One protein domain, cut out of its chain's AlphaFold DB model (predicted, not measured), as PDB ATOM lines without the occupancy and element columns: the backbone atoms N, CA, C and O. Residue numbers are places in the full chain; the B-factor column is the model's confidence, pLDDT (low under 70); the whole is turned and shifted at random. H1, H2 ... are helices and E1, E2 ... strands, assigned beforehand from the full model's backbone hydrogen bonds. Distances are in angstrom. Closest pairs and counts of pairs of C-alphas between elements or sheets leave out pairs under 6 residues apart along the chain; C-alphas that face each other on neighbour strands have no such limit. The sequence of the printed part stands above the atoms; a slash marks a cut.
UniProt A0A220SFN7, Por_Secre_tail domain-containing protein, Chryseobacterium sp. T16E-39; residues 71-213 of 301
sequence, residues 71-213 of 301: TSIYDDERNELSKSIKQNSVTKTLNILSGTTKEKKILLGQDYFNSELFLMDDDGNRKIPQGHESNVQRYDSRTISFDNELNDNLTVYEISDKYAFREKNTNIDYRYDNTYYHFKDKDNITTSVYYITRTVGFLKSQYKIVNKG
ATOM      1  N   THR A  71      58.289 -11.683 121.637       56.66
ATOM      2  CA  THR A  71      58.455 -12.823 122.557       56.66
ATOM      3  C   THR A  71      57.171 -13.638 122.739       56.66
ATOM      4  O   THR A  71      57.101 -14.519 123.598       56.66
ATOM      5  N   SER A  72      56.127 -13.342 121.960       63.75
ATOM      6  CA  SER A  72      54.828 -13.979 122.096       63.75
ATOM      7  C   SER A  72      54.046 -13.994 120.792       63.75
ATOM      8  O   SER A  72      53.790 -12.952 120.192       63.75
ATOM      9  N   ILE A  73      53.659 -15.191 120.361       74.38
ATOM     10  CA  ILE A  73      52.912 -15.397 119.115       74.38
ATOM     11  C   ILE A  73      51.419 -15.167 119.354       74.38
ATOM     12  O   ILE A  73      50.745 -14.587 118.508       74.38
ATOM     13  N   TYR A  74      50.913 -15.604 120.512       84.44
ATOM     14  CA  TYR A  74      49.480 -15.600 120.803       84.44
ATOM     15  C   TYR A  74      49.051 -14.605 121.887       84.44
ATOM     16  O   TYR A  74      47.851 -14.399 122.024       84.44
ATOM     17  N   ASP A  75      49.959 -13.958 122.638       85.12
ATOM     18  CA  ASP A  75      49.514 -12.978 123.652       85.12
ATOM     19  C   ASP A  75      48.861 -11.758 123.005       85.12
ATOM     20  O   ASP A  75      47.836 -11.301 123.501       85.12
ATOM     21  N   ASP A  76      49.407 -11.259 121.893       86.25
ATOM     22  CA  ASP A  76      48.810 -10.142 121.150       86.25
ATOM     23  C   ASP A  76      47.399 -10.502 120.674       86.25
ATOM     24  O   ASP A  76      46.449  -9.770 120.938       86.25
ATOM     25  N   GLU A  77      47.247 -11.673 120.049       86.88
ATOM     26  CA  GLU A  77      45.962 -12.162 119.545       86.88
ATOM     27  C   GLU A  77      44.949 -12.373 120.682       86.88
ATOM     28  O   GLU A  77      43.804 -11.926 120.593       86.88
ATOM     29  N   ARG A  78      45.377 -13.000 121.787       90.69
ATOM     30  CA  ARG A  78      44.573 -13.171 123.006       90.69
ATOM     31  C   ARG A  78      44.119 -11.818 123.556       90.69
ATOM     32  O   ARG A  78      42.948 -11.649 123.886       90.69
ATOM     33  N   ASN A  79      45.025 -10.844 123.631       89.75
ATOM     34  CA  ASN A  79      44.728  -9.498 124.117       89.75
ATOM     35  C   ASN A  79      43.755  -8.760 123.189       89.75
ATOM     36  O   ASN A  79      42.860  -8.068 123.671       89.75
ATOM     37  N   GLU A  80      43.908  -8.896 121.873       87.88
ATOM     38  CA  GLU A  80      42.990  -8.330 120.881       87.88
ATOM     39  C   GLU A  80      41.595  -8.956 120.966       87.88
ATOM     40  O   GLU A  80      40.601  -8.227 120.935       87.88
ATOM     41  N   LEU A  81      41.503 -10.280 121.129       88.19
ATOM     42  CA  LEU A  81      40.233 -10.980 121.334       88.19
ATOM     43  C   LEU A  81      39.560 -10.556 122.647       88.19
ATOM     44  O   LEU A  81      38.387 -10.196 122.651       88.19
ATOM     45  N   SER A  82      40.306 -10.509 123.754       90.56
ATOM     46  CA  SER A  82      39.787 -10.030 125.043       90.56
ATOM     47  C   SER A  82      39.274  -8.589 124.934       90.56
ATOM     48  O   SER A  82      38.170  -8.271 125.382       90.56
ATOM     49  N   LYS A  83      40.037  -7.705 124.272       89.31
ATOM     50  CA  LYS A  83      39.632  -6.313 124.026       89.31
ATOM     51  C   LYS A  83      38.361  -6.225 123.190       89.31
ATOM     52  O   LYS A  83      37.497  -5.428 123.541       89.31
ATOM     53  N   SER A  84      38.212  -7.012 122.125       85.19
ATOM     54  CA  SER A  84      37.015  -6.948 121.276       85.19
ATOM     55  C   SER A  84      35.761  -7.447 121.994       85.19
ATOM     56  O   SER A  84      34.703  -6.820 121.887       85.19
ATOM     57  N   ILE A  85      35.890  -8.507 122.798       87.19
ATOM     58  CA  ILE A  85      34.816  -9.004 123.661       87.19
ATOM     59  C   ILE A  85      34.429  -7.911 124.664       87.19
ATOM     60  O   ILE A  85      33.247  -7.674 124.900       87.19
ATOM     61  N   LYS A  86      35.397  -7.169 125.210       86.62
ATOM     62  CA  LYS A  86      35.144  -6.103 126.193       86.62
ATOM     63  C   LYS A  86      34.587  -4.815 125.577       86.62
ATOM     64  O   LYS A  86      33.675  -4.238 126.148       86.62
ATOM     65  N   GLN A  87      35.058  -4.373 124.410       74.75
ATOM     66  CA  GLN A  87      34.752  -3.044 123.849       74.75
ATOM     67  C   GLN A  87      33.295  -2.836 123.396       74.75
ATOM     68  O   GLN A  87      32.864  -1.694 123.284       74.75
ATOM     69  N   ASN A  88      32.517  -3.900 123.190       59.59
ATOM     70  CA  ASN A  88      31.116  -3.811 122.745       59.59
ATOM     71  C   ASN A  88      30.093  -4.051 123.878       59.59
ATOM     72  O   ASN A  88      29.003  -4.567 123.637       59.59
ATOM     73  N   SER A  89      30.466  -3.779 125.132       52.28
ATOM     74  CA  SER A  89      29.697  -4.178 126.313       52.28
ATOM     75  C   SER A  89      28.706  -3.110 126.781       52.28
ATOM     76  O   SER A  89      29.110  -2.128 127.397       52.28
ATOM     77  N   VAL A  90      27.405  -3.358 126.633       51.81
ATOM     78  CA  VAL A  90      26.436  -2.933 127.657       51.81
ATOM     79  C   VAL A  90      26.363  -4.108 128.629       51.81
ATOM     80  O   VAL A  90      25.605  -5.043 128.396       51.81
ATOM     81  N   THR A  91      27.254  -4.208 129.623       51.47
ATOM     82  CA  THR A  91      27.348  -5.460 130.403       51.47
ATOM     83  C   THR A  91      27.471  -5.244 131.900       51.47
ATOM     84  O   THR A  91      28.333  -4.527 132.398       51.47
ATOM     85  N   LYS A  92      26.605  -5.969 132.609       46.91
ATOM     86  CA  LYS A  92      26.695  -6.317 134.021       46.91
ATOM     87  C   LYS A  92      27.795  -7.373 134.167       46.91
ATOM     88  O   LYS A  92      27.532  -8.561 133.996       46.91
ATOM     89  N   THR A  93      29.033  -6.950 134.413       49.22
ATOM     90  CA  THR A  93      30.146  -7.871 134.682       49.22
ATOM     91  C   THR A  93      29.828  -8.670 135.939       49.22
ATOM     92  O   THR A  93      29.736  -8.112 137.030       49.22
ATOM     93  N   LEU A  94      29.638  -9.980 135.794       51.78
ATOM     94  CA  LEU A  94      29.492 -10.872 136.935       51.78
ATOM     95  C   LEU A  94      30.821 -11.594 137.140       51.78
ATOM     96  O   LEU A  94      31.093 -12.586 136.469       51.78
ATOM     97  N   ASN A  95      31.650 -11.068 138.040       55.62
ATOM     98  CA  ASN A  95      32.863 -11.753 138.475       55.62
ATOM     99  C   ASN A  95      32.445 -12.961 139.313       55.62
ATOM    100  O   ASN A  95      31.766 -12.810 140.333       55.62
ATOM    101  N   ILE A  96      32.807 -14.157 138.867       55.69
ATOM    102  CA  ILE A  96      32.576 -15.378 139.632       55.69
ATOM    103  C   ILE A  96      33.903 -15.747 140.276       55.69
ATOM    104  O   ILE A  96      34.875 -16.027 139.581       55.69
ATOM    105  N   LEU A  97      33.930 -15.701 141.608       54.34
ATOM    106  CA  LEU A  97      35.101 -16.068 142.395       54.34
ATOM    107  C   LEU A  97      35.421 -17.560 142.232       54.34
ATOM    108  O   LEU A  97      34.506 -18.397 142.197       54.34
ATOM    109  N   SER A  98      36.724 -17.843 142.185       49.50
ATOM    110  CA  SER A  98      37.298 -19.188 142.186       49.50
ATOM    111  C   SER A  98      36.763 -20.031 143.349       49.50
ATOM    112  O   SER A  98      36.578 -19.537 144.463       49.50
ATOM    113  N   GLY A  99      36.486 -21.306 143.097       56.22
ATOM    114  CA  GLY A  99      36.027 -22.301 144.061       56.22
ATOM    115  C   GLY A  99      34.523 -22.290 144.353       56.22
ATOM    116  O   GLY A  99      34.040 -23.165 145.079       56.22
ATOM    117  N   THR A 100      33.745 -21.359 143.791       61.12
ATOM    118  CA  THR A 100      32.301 -21.270 144.075       61.12
ATOM    119  C   THR A 100      31.493 -22.360 143.358       61.12
ATOM    120  O   THR A 100      31.790 -22.759 142.235       61.12
ATOM    121  N   THR A 101      30.380 -22.809 143.952       63.31
ATOM    122  CA  THR A 101      29.450 -23.777 143.324       63.31
ATOM    123  C   THR A 101      28.954 -23.309 141.950       63.31
ATOM    124  O   THR A 101      28.673 -24.121 141.070       63.31
ATOM    125  N   LYS A 102      28.849 -21.991 141.753       63.22
ATOM    126  CA  LYS A 102      28.432 -21.379 140.488       63.22
ATOM    127  C   LYS A 102      29.514 -21.487 139.414       63.22
ATOM    128  O   LYS A 102      29.180 -21.816 138.281       63.22
ATOM    129  N   GLU A 103      30.776 -21.261 139.770       65.69
ATOM    130  CA  GLU A 103      31.915 -21.517 138.887       65.69
ATOM    131  C   GLU A 103      31.975 -22.997 138.517       65.69
ATOM    132  O   GLU A 103      31.941 -23.329 137.338       65.69
ATOM    133  N   LYS A 104      31.932 -23.893 139.513       63.91
ATOM    134  CA  LYS A 104      31.958 -25.343 139.285       63.91
ATOM    135  C   LYS A 104      30.858 -25.787 138.329       63.91
ATOM    136  O   LYS A 104      31.135 -26.574 137.440       63.91
ATOM    137  N   LYS A 105      29.634 -25.251 138.447       65.31
ATOM    138  CA  LYS A 105      28.534 -25.517 137.499       65.31
ATOM    139  C   LYS A 105      28.793 -24.994 136.087       65.31
ATOM    140  O   LYS A 105      28.330 -25.611 135.139       65.31
ATOM    141  N   ILE A 106      29.475 -23.859 135.945       62.66
ATOM    142  CA  ILE A 106      29.850 -23.332 134.629       62.66
ATOM    143  C   ILE A 106      30.936 -24.206 134.017       62.66
ATOM    144  O   ILE A 106      30.838 -24.498 132.835       62.66
ATOM    145  N   LEU A 107      31.922 -24.639 134.802       61.34
ATOM    146  CA  LEU A 107      33.024 -25.493 134.354       61.34
ATOM    147  C   LEU A 107      32.589 -26.956 134.123       61.34
ATOM    148  O   LEU A 107      33.154 -27.641 133.276       61.34
ATOM    149  N   LEU A 108      31.568 -27.434 134.842       54.91
ATOM    150  CA  LEU A 108      30.973 -28.766 134.690       54.91
ATOM    151  C   LEU A 108      30.378 -28.934 133.284       54.91
ATOM    152  O   LEU A 108      29.455 -28.221 132.897       54.91
ATOM    153  N   GLY A 109      30.893 -29.912 132.536       51.56
ATOM    154  CA  GLY A 109      30.423 -30.238 131.185       51.56
ATOM    155  C   GLY A 109      31.010 -29.367 130.070       51.56
ATOM    156  O   GLY A 109      30.579 -29.495 128.927       51.56
ATOM    157  N   GLN A 110      31.974 -28.494 130.372       57.38
ATOM    158  CA  GLN A 110      32.778 -27.836 129.341       57.38
ATOM    159  C   GLN A 110      34.034 -28.666 129.071       57.38
ATOM    160  O   GLN A 110      34.558 -29.303 129.986       57.38
ATOM    161  N   ASP A 111      34.542 -28.621 127.835       52.31
ATOM    162  CA  ASP A 111      35.913 -29.033 127.501       52.31
ATOM    163  C   ASP A 111      36.881 -28.032 128.157       52.31
ATOM    164  O   ASP A 111      37.480 -27.171 127.511       52.31
ATOM    165  N   TYR A 112      36.935 -28.068 129.481       59.47
ATOM    166  CA  TYR A 112      37.775 -27.259 130.340       59.47
ATOM    167  C   TYR A 112      38.791 -28.197 130.978       59.47
ATOM    168  O   TYR A 112      38.446 -29.114 131.726       59.47
ATOM    169  N   PHE A 113      40.060 -27.971 130.660       60.34
ATOM    170  CA  PHE A 113      41.176 -28.710 131.229       60.34
ATOM    171  C   PHE A 113      41.459 -28.194 132.638       60.34
ATOM    172  O   PHE A 113      42.412 -27.453 132.854       60.34
ATOM    173  N   ASN A 114      40.601 -28.558 133.594       62.44
ATOM    174  CA  ASN A 114      40.797 -28.175 134.986       62.44
ATOM    175  C   ASN A 114      42.164 -28.682 135.467       62.44
ATOM    176  O   ASN A 114      42.461 -29.870 135.330       62.44
ATOM    177  N   SER A 115      42.973 -27.795 136.046       61.06
ATOM    178  CA  SER A 115      44.266 -28.136 136.647       61.06
ATOM    179  C   SER A 115      44.147 -29.285 137.664       61.06
ATOM    180  O   SER A 115      45.035 -30.133 137.738       61.06
ATOM    181  N   GLU A 116      43.004 -29.399 138.351       58.44
ATOM    182  CA  GLU A 116      42.670 -30.498 139.272       58.44
ATOM    183  C   GLU A 116      42.661 -31.894 138.614       58.44
ATOM    184  O   GLU A 116      42.797 -32.900 139.312       58.44
ATOM    185  N   LEU A 117      42.480 -31.995 137.289       54.59
ATOM    186  CA  LEU A 117      42.459 -33.276 136.565       54.59
ATOM    187  C   LEU A 117      43.859 -33.837 136.296       54.59
ATOM    188  O   LEU A 117      43.992 -35.031 136.039       54.59
ATOM    189  N   PHE A 118      44.890 -32.995 136.352       54.84
ATOM    190  CA  PHE A 118      46.259 -33.372 135.990       54.84
ATOM    191  C   PHE A 118      47.152 -33.640 137.198       54.84
ATOM    192  O   PHE A 118      48.313 -34.004 137.033       54.84
ATOM    193  N   LEU A 119      46.623 -33.455 138.406       56.72
ATOM    194  CA  LEU A 119      47.408 -33.395 139.631       56.72
ATOM    195  C   LEU A 119      46.822 -34.345 140.671       56.72
ATOM    196  O   LEU A 119      46.187 -33.944 141.647       56.72
ATOM    197  N   MET A 120      47.038 -35.632 140.411       57.44
ATOM    198  CA  MET A 120      46.936 -36.671 141.430       57.44
ATOM    199  C   MET A 120      48.198 -36.600 142.300       57.44
ATOM    200  O   MET A 120      49.317 -36.529 141.777       57.44
ATOM    201  N   ASP A 121      48.041 -36.586 143.621       62.91
ATOM    202  CA  ASP A 121      49.152 -36.862 144.528       62.91
ATOM    203  C   ASP A 121      49.534 -38.355 144.495       62.91
ATOM    204  O   ASP A 121      48.965 -39.139 143.732       62.91
ATOM    205  N   ASP A 122      50.571 -38.741 145.249       58.16
ATOM    206  CA  ASP A 122      51.051 -40.137 145.267       58.16
ATOM    207  C   ASP A 122      49.994 -41.125 145.780       58.16
ATOM    208  O   ASP A 122      50.055 -42.309 145.458       58.16
ATOM    209  N   ASP A 123      48.991 -40.624 146.501       68.25
ATOM    210  CA  ASP A 123      47.899 -41.405 147.074       68.25
ATOM    211  C   ASP A 123      46.664 -41.434 146.153       68.25
ATOM    212  O   ASP A 123      45.615 -41.972 146.517       68.25
ATOM    213  N   GLY A 124      46.765 -40.859 144.948       64.94
ATOM    214  CA  GLY A 124      45.664 -40.777 143.990       64.94
ATOM    215  C   GLY A 124      44.593 -39.748 144.363       64.94
ATOM    216  O   GLY A 124      43.506 -39.755 143.777       64.94
ATOM    217  N   ASN A 125      44.869 -38.851 145.312       70.00
ATOM    218  CA  ASN A 125      43.971 -37.757 145.654       70.00
ATOM    219  C   ASN A 125      44.239 -36.553 144.753       70.00
ATOM    220  O   ASN A 125      45.374 -36.190 144.448       70.00
ATOM    221  N   ARG A 126      43.166 -35.880 144.339       64.50
ATOM    222  CA  ARG A 126      43.269 -34.645 143.556       64.50
ATOM    223  C   ARG A 126      43.702 -33.513 144.473       64.50
ATOM    224  O   ARG A 126      42.955 -33.147 145.381       64.50
ATOM    225  N   LYS A 127      44.877 -32.935 144.225       67.62
ATOM    226  CA  LYS A 127      45.370 -31.786 144.989       67.62
ATOM    227  C   LYS A 127      45.412 -30.552 144.101       67.62
ATOM    228  O   LYS A 127      46.046 -30.554 143.049       67.62
ATOM    229  N   ILE A 128      44.752 -29.489 144.553       67.56
ATOM    230  CA  ILE A 128      44.821 -28.184 143.897       67.56
ATOM    231  C   ILE A 128      46.287 -27.713 143.936       67.56
ATOM    232  O   ILE A 128      46.885 -27.706 145.021       67.56
ATOM    233  N   PRO A 129      46.897 -27.356 142.791       69.00
ATOM    234  CA  PRO A 129      48.275 -26.883 142.759       69.00
ATOM    235  C   PRO A 129      48.448 -25.616 143.599       69.00
ATOM    236  O   PRO A 129      47.546 -24.788 143.731       69.00
ATOM    237  N   GLN A 130      49.642 -25.438 144.161       68.94
ATOM    238  CA  GLN A 130      49.959 -24.226 144.906       68.94
ATOM    239  C   GLN A 130      49.902 -23.001 143.980       68.94
ATOM    240  O   GLN A 130      50.457 -23.016 142.880       68.94
ATOM    241  N   GLY A 131      49.245 -21.931 144.440       75.44
ATOM    242  CA  GLY A 131      49.080 -20.705 143.652       75.44
ATOM    243  C   GLY A 131      48.126 -20.863 142.465       75.44
ATOM    244  O   GLY A 131      48.279 -20.155 141.474       75.44
ATOM    245  N   HIS A 132      47.192 -21.819 142.535       83.06
ATOM    246  CA  HIS A 132      46.099 -21.924 141.574       83.06
ATOM    247  C   HIS A 132      45.129 -20.754 141.735       83.06
ATOM    248  O   HIS A 132      44.545 -20.560 142.799       83.06
ATOM    249  N   GLU A 133      44.958 -19.983 140.670       84.75
ATOM    250  CA  GLU A 133      44.051 -18.846 140.591       84.75
ATOM    251  C   GLU A 133      43.196 -18.980 139.329       84.75
ATOM    252  O   GLU A 133      43.705 -18.858 138.210       84.75
ATOM    253  N   SER A 134      41.888 -19.190 139.501       83.56
ATOM    254  CA  SER A 134      40.922 -19.131 138.404       83.56
ATOM    255  C   SER A 134      40.020 -17.899 138.511       83.56
ATOM    256  O   SER A 134      39.689 -17.419 139.594       83.56
ATOM    257  N   ASN A 135      39.613 -17.347 137.374       86.31
ATOM    258  CA  ASN A 135      38.647 -16.256 137.315       86.31
ATOM    259  C   ASN A 135      37.745 -16.441 136.102       86.31
ATOM    260  O   ASN A 135      38.242 -16.632 134.995       86.31
ATOM    261  N   VAL A 136      36.432 -16.330 136.299       85.81
ATOM    262  CA  VAL A 136      35.448 -16.458 135.223       85.81
ATOM    263  C   VAL A 136      34.694 -15.148 135.052       85.81
ATOM    264  O   VAL A 136      34.060 -14.644 135.984       85.81
ATOM    265  N   GLN A 137      34.716 -14.626 133.830       89.31
ATOM    266  CA  GLN A 137      33.959 -13.457 133.405       89.31
ATOM    267  C   GLN A 137      32.929 -13.870 132.355       89.31
ATOM    268  O   GLN A 137      33.235 -14.602 131.416       89.31
ATOM    269  N   ARG A 138      31.686 -13.408 132.519       89.56
ATOM    270  CA  ARG A 138      30.585 -13.654 131.580       89.56
ATOM    271  C   ARG A 138      30.234 -12.375 130.827       89.56
ATOM    272  O   ARG A 138      30.055 -11.322 131.438       89.56
ATOM    273  N   TYR A 139      30.054 -12.507 129.520       88.19
ATOM    274  CA  TYR A 139      29.668 -11.440 128.612       88.19
ATOM    275  C   TYR A 139      28.471 -11.875 127.777       88.19
ATOM    276  O   TYR A 139      28.590 -12.779 126.962       88.19
ATOM    277  N   ASP A 140      27.325 -11.230 127.951       88.69
ATOM    278  CA  ASP A 140      26.114 -11.570 127.198       88.69
ATOM    279  C   ASP A 140      25.967 -10.732 125.920       88.69
ATOM    280  O   ASP A 140      26.591  -9.673 125.782       88.69
ATOM    281  N   SER A 141      25.133 -11.236 125.006       87.69
ATOM    282  CA  SER A 141      24.693 -10.582 123.768       87.69
ATOM    283  C   SER A 141      25.827 -10.085 122.869       87.69
ATOM    284  O   SER A 141      25.852  -8.932 122.438       87.69
ATOM    285  N   ARG A 142      26.797 -10.960 122.586       86.19
ATOM    286  CA  ARG A 142      27.963 -10.642 121.758       86.19
ATOM    287  C   ARG A 142      27.777 -11.034 120.307       86.19
ATOM    288  O   ARG A 142      27.340 -12.135 120.000       86.19
ATOM    289  N   THR A 143      28.180 -10.114 119.441       83.38
ATOM    290  CA  THR A 143      28.338 -10.340 118.009       83.38
ATOM    291  C   THR A 143      29.798 -10.638 117.723       83.38
ATOM    292  O   THR A 143      30.663  -9.795 117.978       83.38
ATOM    293  N   ILE A 144      30.079 -11.835 117.218       82.62
ATOM    294  CA  ILE A 144      31.431 -12.294 116.896       82.62
ATOM    295  C   ILE A 144      31.408 -12.995 115.547       82.62
ATOM    296  O   ILE A 144      30.521 -13.790 115.261       82.62
ATOM    297  N   SER A 145      32.391 -12.691 114.706       73.12
ATOM    298  CA  SER A 145      32.553 -13.331 113.404       73.12
ATOM    299  C   SER A 145      33.557 -14.478 113.515       73.12
ATOM    300  O   SER A 145      34.720 -14.241 113.851       73.12
ATOM    301  N   PHE A 146      33.104 -15.705 113.248       70.69
ATOM    302  CA  PHE A 146      33.928 -16.911 113.159       70.69
ATOM    303  C   PHE A 146      34.006 -17.343 111.694       70.69
ATOM    304  O   PHE A 146      32.981 -17.637 111.101       70.69
ATOM    305  N   ASP A 147      35.199 -17.409 111.098       66.75
ATOM    306  CA  ASP A 147      35.390 -17.806 109.684       66.75
ATOM    307  C   ASP A 147      34.512 -17.020 108.692       66.75
ATOM    308  O   ASP A 147      34.027 -17.554 107.698       66.75
ATOM    309  N   ASN A 148      34.346 -15.720 108.946       68.12
ATOM    310  CA  ASN A 148      33.474 -14.813 108.190       68.12
ATOM    311  C   ASN A 148      31.966 -15.064 108.364       68.12
ATOM    312  O   ASN A 148      31.171 -14.388 107.714       68.12
ATOM    313  N   GLU A 149      31.555 -15.972 109.249       67.56
ATOM    314  CA  GLU A 149      30.164 -16.107 109.672       67.56
ATOM    315  C   GLU A 149      29.914 -15.246 110.910       67.56
ATOM    316  O   GLU A 149      30.500 -15.455 111.978       67.56
ATOM    317  N   LEU A 150      29.030 -14.261 110.766       77.50
ATOM    318  CA  LEU A 150      28.593 -13.423 111.871       77.50
ATOM    319  C   LEU A 150      27.665 -14.230 112.785       77.50
ATOM    320  O   LEU A 150      26.630 -14.724 112.346       77.50
ATOM    321  N   ASN A 151      28.034 -14.347 114.054       80.12
ATOM    322  CA  ASN A 151      27.229 -14.987 115.083       80.12
ATOM    323  C   ASN A 151      26.806 -13.925 116.096       80.12
ATOM    324  O   ASN A 151      27.655 -13.309 116.742       80.12
ATOM    325  N   ASP A 152      25.499 -13.717 116.220       84.50
ATOM    326  CA  ASP A 152      24.909 -12.700 117.082       84.50
ATOM    327  C   ASP A 152      24.366 -13.289 118.385       84.50
ATOM    328  O   ASP A 152      24.083 -14.479 118.492       84.50
ATOM    329  N   ASN A 153      24.184 -12.414 119.377       86.69
ATOM    330  CA  ASN A 153      23.585 -12.732 120.672       86.69
ATOM    331  C   ASN A 153      24.274 -13.876 121.448       86.69
ATOM    332  O   ASN A 153      23.638 -14.596 122.217       86.69
ATOM    333  N   LEU A 154      25.589 -14.021 121.289       87.88
ATOM    334  CA  LEU A 154      26.358 -15.034 121.996       87.88
ATOM    335  C   LEU A 154      26.571 -14.658 123.465       87.88
ATOM    336  O   LEU A 154      26.890 -13.511 123.792       87.88
ATOM    337  N   THR A 155      26.500 -15.648 124.348       90.94
ATOM    338  CA  THR A 155      27.081 -15.559 125.687       90.94
ATOM    339  C   THR A 155      28.517 -16.063 125.633       90.94
ATOM    340  O   THR A 155      28.780 -17.190 125.227       90.94
ATOM    341  N   VAL A 156      29.461 -15.237 126.070       91.12
ATOM    342  CA  VAL A 156      30.888 -15.556 126.107       91.12
ATOM    343  C   VAL A 156      31.344 -15.698 127.548       91.12
ATOM    344  O   VAL A 156      31.129 -14.800 128.361       91.12
ATOM    345  N   TYR A 157      32.003 -16.806 127.856       90.94
ATOM    346  CA  TYR A 157      32.718 -16.995 129.113       90.94
ATOM    347  C   TYR A 157      34.214 -16.867 128.853       90.94
ATOM    348  O   TYR A 157      34.757 -17.653 128.086       90.94
ATOM    349  N   GLU A 158      34.865 -15.888 129.477       92.00
ATOM    350  CA  GLU A 158      36.324 -15.775 129.555       92.00
ATOM    351  C   GLU A 158      36.765 -16.373 130.891       92.00
ATOM    352  O   GLU A 158      36.373 -15.893 131.954       92.00
ATOM    353  N   ILE A 159      37.554 -17.438 130.836       90.06
ATOM    354  CA  ILE A 159      38.098 -18.125 132.002       90.06
ATOM    355  C   ILE A 159      39.603 -17.897 131.982       90.06
ATOM    356  O   ILE A 159      40.272 -18.300 131.037       90.06
ATOM    357  N   SER A 160      40.141 -17.249 133.006       90.94
ATOM    358  CA  SER A 160      41.579 -17.207 133.266       90.94
ATOM    359  C   SER A 160      41.908 -18.294 134.271       90.94
ATOM    360  O   SER A 160      41.211 -18.411 135.272       90.94
ATOM    361  N   ASP A 161      42.980 -19.039 134.032       87.62
ATOM    362  CA  ASP A 161      43.440 -20.095 134.929       87.62
ATOM    363  C   ASP A 161      44.965 -20.075 135.005       87.62
ATOM    364  O   ASP A 161      45.653 -20.226 133.990       87.62
ATOM    365  N   LYS A 162      45.500 -19.835 136.198       90.88
ATOM    366  CA  LYS A 162      46.937 -19.715 136.438       90.88
ATOM    367  C   LYS A 162      47.337 -20.659 137.544       90.88
ATOM    368  O   LYS A 162      46.695 -20.688 138.583       90.88
ATOM    369  N   TYR A 163      48.401 -21.420 137.341       88.38
ATOM    370  CA  TYR A 163      48.919 -22.314 138.372       88.38
ATOM    371  C   TYR A 163      50.394 -22.628 138.149       88.38
ATOM    372  O   TYR A 163      50.921 -22.513 137.039       88.38
ATOM    373  N   ALA A 164      51.063 -23.043 139.221       87.69
ATOM    374  CA  ALA A 164      52.405 -23.596 139.168       87.69
ATOM    375  C   ALA A 164      52.371 -25.093 139.491       87.69
ATOM    376  O   ALA A 164      51.607 -25.550 140.339       87.69
ATOM    377  N   PHE A 165      53.216 -25.855 138.811       84.25
ATOM    378  CA  PHE A 165      53.386 -27.281 139.029       84.25
ATOM    379  C   PHE A 165      54.871 -27.605 139.103       84.25
ATOM    380  O   PHE A 165      55.616 -27.276 138.183       84.25
ATOM    381  N   ARG A 166      55.292 -28.275 140.175       83.69
ATOM    382  CA  ARG A 166      56.634 -28.844 140.285       83.69
ATOM    383  C   ARG A 166      56.566 -30.324 139.947       83.69
ATOM    384  O   ARG A 166      55.844 -31.070 140.606       83.69
ATOM    385  N   GLU A 167      57.313 -30.746 138.938       81.12
ATOM    386  CA  GLU A 167      57.378 -32.155 138.565       81.12
ATOM    387  C   GLU A 167      58.181 -32.949 139.599       81.12
ATOM    388  O   GLU A 167      59.236 -32.522 140.087       81.12
ATOM    389  N   LYS A 168      57.646 -34.116 139.971       79.44
ATOM    390  CA  LYS A 168      58.277 -34.983 140.963       79.44
ATOM    391  C   LYS A 168      59.618 -35.461 140.422       79.44
ATOM    392  O   LYS A 168      59.723 -35.866 139.271       79.44
ATOM    393  N   ASN A 169      60.630 -35.444 141.282       82.88
ATOM    394  CA  ASN A 169      61.984 -35.921 140.994       82.88
ATOM    395  C   ASN A 169      62.801 -35.092 139.988       82.88
ATOM    396  O   ASN A 169      63.951 -35.456 139.748       82.88
ATOM    397  N   THR A 170      62.285 -33.986 139.429       77.19
ATOM    398  CA  THR A 170      63.039 -33.211 138.421       77.19
ATOM    399  C   THR A 170      63.473 -31.810 138.865       77.19
ATOM    400  O   THR A 170      64.293 -31.206 138.185       77.19
ATOM    401  N   ASN A 171      63.029 -31.275 140.013       86.56
ATOM    402  CA  ASN A 171      63.255 -29.861 140.402       86.56
ATOM    403  C   ASN A 171      62.832 -28.848 139.313       86.56
ATOM    404  O   ASN A 171      63.257 -27.692 139.330       86.56
ATOM    405  N   ILE A 172      61.985 -29.270 138.370       86.38
ATOM    406  CA  ILE A 172      61.494 -28.426 137.289       86.38
ATOM    407  C   ILE A 172      60.161 -27.817 137.714       86.38
ATOM    408  O   ILE A 172      59.199 -28.530 138.009       86.38
ATOM    409  N   ASP A 173      60.115 -26.486 137.694       88.69
ATOM    410  CA  ASP A 173      58.907 -25.702 137.923       88.69
ATOM    411  C   ASP A 173      58.276 -25.288 136.592       88.69
ATOM    412  O   ASP A 173      58.866 -24.563 135.785       88.69
ATOM    413  N   TYR A 174      57.040 -25.725 136.392       88.88
ATOM    414  CA  TYR A 174      56.175 -25.345 135.289       88.88
ATOM    415  C   TYR A 174      55.206 -24.267 135.768       88.88
ATOM    416  O   TYR A 174      54.550 -24.418 136.797       88.88
ATOM    417  N   ARG A 175      55.065 -23.189 135.001       91.06
ATOM    418  CA  ARG A 175      54.052 -22.153 135.237       91.06
ATOM    419  C   ARG A 175      53.088 -22.112 134.069       91.06
ATOM    420  O   ARG A 175      53.531 -21.996 132.929       91.06
ATOM    421  N   TYR A 176      51.799 -22.172 134.367       90.62
ATOM    422  CA  TYR A 176      50.728 -22.097 133.386       90.62
ATOM    423  C   TYR A 176      49.973 -20.770 133.518       90.62
ATOM    424  O   TYR A 176      49.665 -20.335 134.626       90.62
ATOM    425  N   ASP A 177      49.710 -20.121 132.384       92.50
ATOM    426  CA  ASP A 177      48.843 -18.940 132.250       92.50
ATOM    427  C   ASP A 177      47.899 -19.207 131.078       92.50
ATOM    428  O   ASP A 177      48.239 -19.008 129.904       92.50
ATOM    429  N   ASN A 178      46.745 -19.774 131.414       92.19
ATOM    430  CA  ASN A 178      45.772 -20.258 130.454       92.19
ATOM    431  C   ASN A 178      44.585 -19.296 130.386       92.19
ATOM    432  O   ASN A 178      44.180 -18.675 131.374       92.19
ATOM    433  N   THR A 179      44.004 -19.164 129.200       93.12
ATOM    434  CA  THR A 179      42.785 -18.390 128.979       93.12
ATOM    435  C   THR A 179      41.867 -19.148 128.035       93.12
ATOM    436  O   THR A 179      42.264 -19.491 126.923       93.12
ATOM    437  N   TYR A 180      40.640 -19.397 128.472       91.31
ATOM    438  CA  TYR A 180      39.623 -20.138 127.735       91.31
ATOM    439  C   TYR A 180      38.488 -19.174 127.397       91.31
ATOM    440  O   TYR A 180      38.015 -18.438 128.261       91.31
ATOM    441  N   TYR A 181      38.039 -19.187 126.150       91.94
ATOM    442  CA  TYR A 181      36.837 -18.499 125.708       91.94
ATOM    443  C   TYR A 181      35.820 -19.538 125.276       91.94
ATOM    444  O   TYR A 181      36.081 -20.274 124.329       91.94
ATOM    445  N   HIS A 182      34.661 -19.576 125.924       90.44
ATOM    446  CA  HIS A 182      33.534 -20.394 125.485       90.44
ATOM    447  C   HIS A 182      32.428 -19.497 124.961       90.44
ATOM    448  O   HIS A 182      31.825 -18.730 125.712       90.44
ATOM    449  N   PHE A 183      32.165 -19.618 123.670       89.44
ATOM    450  CA  PHE A 183      31.097 -18.939 122.963       89.44
ATOM    451  C   PHE A 183      29.881 -19.855 122.958       89.44
ATOM    452  O   PHE A 183      29.959 -21.000 122.507       89.44
ATOM    453  N   LYS A 184      28.773 -19.363 123.503       87.94
ATOM    454  CA  LYS A 184      27.510 -20.087 123.587       87.94
ATOM    455  C   LYS A 184      26.422 -19.342 122.842       87.94
ATOM    456  O   LYS A 184      26.254 -18.142 123.043       87.94
ATOM    457  N   ASP A 185      25.664 -20.073 122.040       86.94
ATOM    458  CA  ASP A 185      24.351 -19.640 121.578       86.94
ATOM    459  C   ASP A 185      23.308 -20.350 122.448       86.94
ATOM    460  O   ASP A 185      23.223 -21.585 122.462       86.94
ATOM    461  N   LYS A 186      22.563 -19.565 123.233       82.31
ATOM    462  CA  LYS A 186      21.699 -20.055 124.318       82.31
ATOM    463  C   LYS A 186      22.509 -20.916 125.303       82.31
ATOM    464  O   LYS A 186      23.366 -20.388 126.008       82.31
ATOM    465  N   ASP A 187      22.269 -22.228 125.324       71.06
ATOM    466  CA  ASP A 187      22.935 -23.192 126.208       71.06
ATOM    467  C   ASP A 187      23.971 -24.073 125.488       71.06
ATOM    468  O   ASP A 187      24.715 -24.809 126.141       71.06
ATOM    469  N   ASN A 188      24.077 -23.975 124.159       76.31
ATOM    470  CA  ASN A 188      24.992 -24.793 123.366       76.31
ATOM    471  C   ASN A 188      26.313 -24.060 123.138       76.31
ATOM    472  O   ASN A 188      26.329 -22.917 122.683       76.31
ATOM    473  N   ILE A 189      27.432 -24.731 123.412       75.25
ATOM    474  CA  ILE A 189      28.760 -24.219 123.061       75.25
ATOM    475  C   ILE A 189      28.904 -24.286 121.541       75.25
ATOM    476  O   ILE A 189      28.948 -25.371 120.966       75.25
ATOM    477  N   THR A 190      28.990 -23.127 120.895       80.69
ATOM    478  CA  THR A 190      29.195 -23.015 119.446       80.69
ATOM    479  C   THR A 190      30.670 -23.031 119.100       80.69
ATOM    480  O   THR A 190      31.072 -23.572 118.077       80.69
ATOM    481  N   THR A 191      31.520 -22.446 119.939       86.19
ATOM    482  CA  THR A 191      32.970 -22.428 119.739       86.19
ATOM    483  C   THR A 191      33.668 -22.282 121.081       86.19
ATOM    484  O   THR A 191      33.190 -21.595 121.978       86.19
ATOM    485  N   SER A 192      34.822 -22.917 121.209       88.62
ATOM    486  CA  SER A 192      35.756 -22.730 122.306       88.62
ATOM    487  C   SER A 192      37.123 -22.358 121.748       88.62
ATOM    488  O   SER A 192      37.571 -22.933 120.756       88.62
ATOM    489  N   VAL A 193      37.787 -21.391 122.369       90.12
ATOM    490  CA  VAL A 193      39.155 -20.988 122.031       90.12
ATOM    491  C   VAL A 193      39.997 -21.063 123.291       90.12
ATOM    492  O   VAL A 193      39.655 -20.476 124.310       90.12
ATOM    493  N   TYR A 194      41.111 -21.765 123.207       90.38
ATOM    494  CA  TYR A 194      42.010 -22.024 124.315       90.38
ATOM    495  C   TYR A 194      43.365 -21.428 124.003       90.38
ATOM    496  O   TYR A 194      43.975 -21.790 123.000       90.38
ATOM    497  N   TYR A 195      43.850 -20.561 124.876       91.62
ATOM    498  CA  TYR A 195      45.226 -20.098 124.886       91.62
ATOM    499  C   TYR A 195      45.913 -20.726 126.090       91.62
ATOM    500  O   TYR A 195      45.513 -20.476 127.222       91.62
ATOM    501  N   ILE A 196      46.931 -21.548 125.858       89.62
ATOM    502  CA  ILE A 196      47.704 -22.205 126.917       89.62
ATOM    503  C   ILE A 196      49.122 -21.670 126.832       89.62
ATOM    504  O   ILE A 196      49.784 -21.838 125.808       89.62
ATOM    505  N   THR A 197      49.601 -21.043 127.901       91.19
ATOM    506  CA  THR A 197      51.004 -20.640 128.020       91.19
ATOM    507  C   THR A 197      51.654 -21.471 129.102       91.19
ATOM    508  O   THR A 197      51.185 -21.469 130.232       91.19
ATOM    509  N   ARG A 198      52.759 -22.140 128.773       90.38
ATOM    510  CA  ARG A 198      53.575 -22.901 129.721       90.38
ATOM    511  C   ARG A 198      55.003 -22.375 129.724       90.38
ATOM    512  O   ARG A 198      55.652 -22.379 128.675       90.38
ATOM    513  N   THR A 199      55.494 -22.005 130.898       91.25
ATOM    514  CA  THR A 199      56.855 -21.503 131.126       91.25
ATOM    515  C   THR A 199      57.640 -22.468 132.010       91.25
ATOM    516  O   THR A 199      57.112 -22.935 133.016       91.25
ATOM    517  N   VAL A 200      58.893 -22.740 131.642       90.81
ATOM    518  CA  VAL A 200      59.849 -23.579 132.380       90.81
ATOM    519  C   VAL A 200      61.200 -22.872 132.402       90.81
ATOM    520  O   VAL A 200      61.862 -22.764 131.370       90.81
ATOM    521  N   GLY A 201      61.610 -22.346 133.559       89.56
ATOM    522  CA  GLY A 201      62.780 -21.465 133.635       89.56
ATOM    523  C   GLY A 201      62.627 -20.263 132.692       89.56
ATOM    524  O   GLY A 201      61.683 -19.486 132.827       89.56
ATOM    525  N   PHE A 202      63.531 -20.130 131.716       86.25
ATOM    526  CA  PHE A 202      63.469 -19.099 130.669       86.25
ATOM    527  C   PHE A 202      62.715 -19.543 129.401       86.25
ATOM    528  O   PHE A 202      62.474 -18.726 128.513       86.25
ATOM    529  N   LEU A 203      62.344 -20.821 129.290       87.31
ATOM    530  CA  LEU A 203      61.652 -21.365 128.123       87.31
ATOM    531  C   LEU A 203      60.151 -21.098 128.226       87.31
ATOM    532  O   LEU A 203      59.523 -21.421 129.233       87.31
ATOM    533  N   LYS A 204      59.553 -20.560 127.160       89.12
ATOM    534  CA  LYS A 204      58.110 -20.310 127.053       89.12
ATOM    535  C   LYS A 204      57.544 -21.055 125.849       89.12
ATOM    536  O   LYS A 204      58.060 -20.952 124.743       89.12
ATOM    537  N   SER A 205      56.457 -21.786 126.069       86.06
ATOM    538  CA  SER A 205      55.676 -22.463 125.031       86.06
ATOM    539  C   SER A 205      54.241 -21.954 125.054       86.06
ATOM    540  O   SER A 205      53.688 -21.718 126.129       86.06
ATOM    541  N   GLN A 206      53.652 -21.753 123.878       87.69
ATOM    542  CA  GLN A 206      52.300 -21.220 123.738       87.69
ATOM    543  C   GLN A 206      51.500 -22.046 122.742       87.69
ATOM    544  O   GLN A 206      52.008 -22.417 121.683       87.69
ATOM    545  N   TYR A 207      50.236 -22.279 123.066       83.38
ATOM    546  CA  TYR A 207      49.318 -23.062 122.256       83.38
ATOM    547  C   TYR A 207      48.011 -22.309 122.088       83.38
ATOM    548  O   TYR A 207      47.524 -21.677 123.026       83.38
ATOM    549  N   LYS A 208      47.441 -22.427 120.892       87.56
ATOM    550  CA  LYS A 208      46.086 -22.003 120.581       87.56
ATOM    551  C   LYS A 208      45.318 -23.211 120.073       87.56
ATOM    552  O   LYS A 208      45.710 -23.808 119.073       87.56
ATOM    553  N   ILE A 209      44.232 -23.559 120.743       83.12
ATOM    554  CA  ILE A 209      43.330 -24.625 120.308       83.12
ATOM    555  C   ILE A 209      41.977 -23.977 120.048       83.12
ATOM    556  O   ILE A 209      41.486 -23.204 120.864       83.12
ATOM    557  N   VAL A 210      41.385 -24.260 118.896       84.69
ATOM    558  CA  VAL A 210      40.067 -23.743 118.526       84.69
ATOM    559  C   VAL A 210      39.190 -24.948 118.294       84.69
ATOM    560  O   VAL A 210      39.388 -25.678 117.327       84.69
ATOM    561  N   ASN A 211      38.247 -25.164 119.199       81.06
ATOM    562  CA  ASN A 211      37.273 -26.225 119.071       81.06
ATOM    563  C   ASN A 211      35.956 -25.588 118.661       81.06
ATOM    564  O   ASN A 211      35.281 -24.951 119.466       81.06
ATOM    565  N   LYS A 212      35.600 -25.699 117.388       79.00
ATOM    566  CA  LYS A 212      34.266 -25.290 116.966       79.00
ATOM    567  C   LYS A 212      33.331 -26.357 117.484       79.00
ATOM    568  O   LYS A 212      33.448 -27.512 117.085       79.00
ATOM    569  N   GLY A 213      32.465 -25.975 118.421       67.19
ATOM    570  CA  GLY A 213      31.370 -26.831 118.830       67.19
ATOM    571  C   GLY A 213      30.666 -27.214 117.548       67.19
ATOM    572  O   GLY A 213      30.221 -26.339 116.801       67.19
TER     573      GLY A 213
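Overview. This is residues 71 to 213 of the 301 residues of the protein "Por_Secre_tail domain-containing protein" of Chryseobacterium sp. T16E-39 (UniProt A0A220SFN7). One long, twisted sheet of six strands forms a wall, with the helix H1 lying along one face and the short helix H2 slantwise over the opposite face, near the edge strand E1. At one end the hairpin of E2 and E3 bends sharply and folds toward the face that holds H1, while the long link of residues 108 to 132 runs on the side of H2. The printed part has 143 residues with two named helices and six named strands, along the chain H1 E1 H2 E2 E3 E4 E5 E6; the sheet's order is E1 E2 E3 E4 E5 E6, antiparallel throughout, and the class is mixed, helices and strands. The whole is compact, with a radius of gyration of the C-alphas of 16.3 A, and spans 50 by 37 by 25 A.

Arrangement. Begin with E3, residues 149 to 166, an inner strand that bends by 96 degrees at residue 152. Beside it find E2, residues 133 to 146, which bends by 98 degrees at residue 143; N 137 and O 158 are 2.8 A apart, within hydrogen-bond range. On the other side of E3 is E4, residues 173 to 185, with N 159 and O 180 at 2.8 A. Next come E5, residues 188 to 200, with N 179 and O 195 at 2.8 A, and the edge strand E6, residues 203 to 212, with N 194 and O 209 at 2.8 A. E2 to E6 form a meander, each strand the antiparallel neighbour of the one before. The other edge strand is E1, residues 94 to 97, where N 96 and O 136 of E2 are 3.2 A apart. H1, residues 75 to 87, is on the sheet at a height over the sheet of 8.5 A; it lies over E5 and runs along the strands, at 27 degrees to E5 on the local plane, and it is only just not over E3, on which 2 of its C-alphas fall. The closest C-alphas of H1 and E5 are those of Arg 78 and Tyr 195, 7.2 A apart. On the opposite face H2, residues 101 to 107, is on the sheet at a height of 9.5 A, slantwise to the strands; its closest C-alphas to E1 are those of Glu 103 and Ile 96, 6.2 A apart. In H1 and H2 every O i to N i+4 pair is within hydrogen-bond range.

Along the chain. Find C-alpha 75 at (49.514, -12.978, 123.652); from there H1 runs 17.8 A to C-alpha 87. E3 is 42.4 A long, E4 38.7 A and E5 36.0 A. E6 ends at C-alpha 212, (34.266, -25.290, 116.966).

Size, cuts and confidence. The C-alphas of Val 90 and Asn 169 are the two farthest apart, 50.3 A. The printed part has no cut, and the link from H2 to E2, 25 residues, is long. Mean pLDDT of the printed part is 77.1; look for values under 70 in 48 residues, among them 88 to 124.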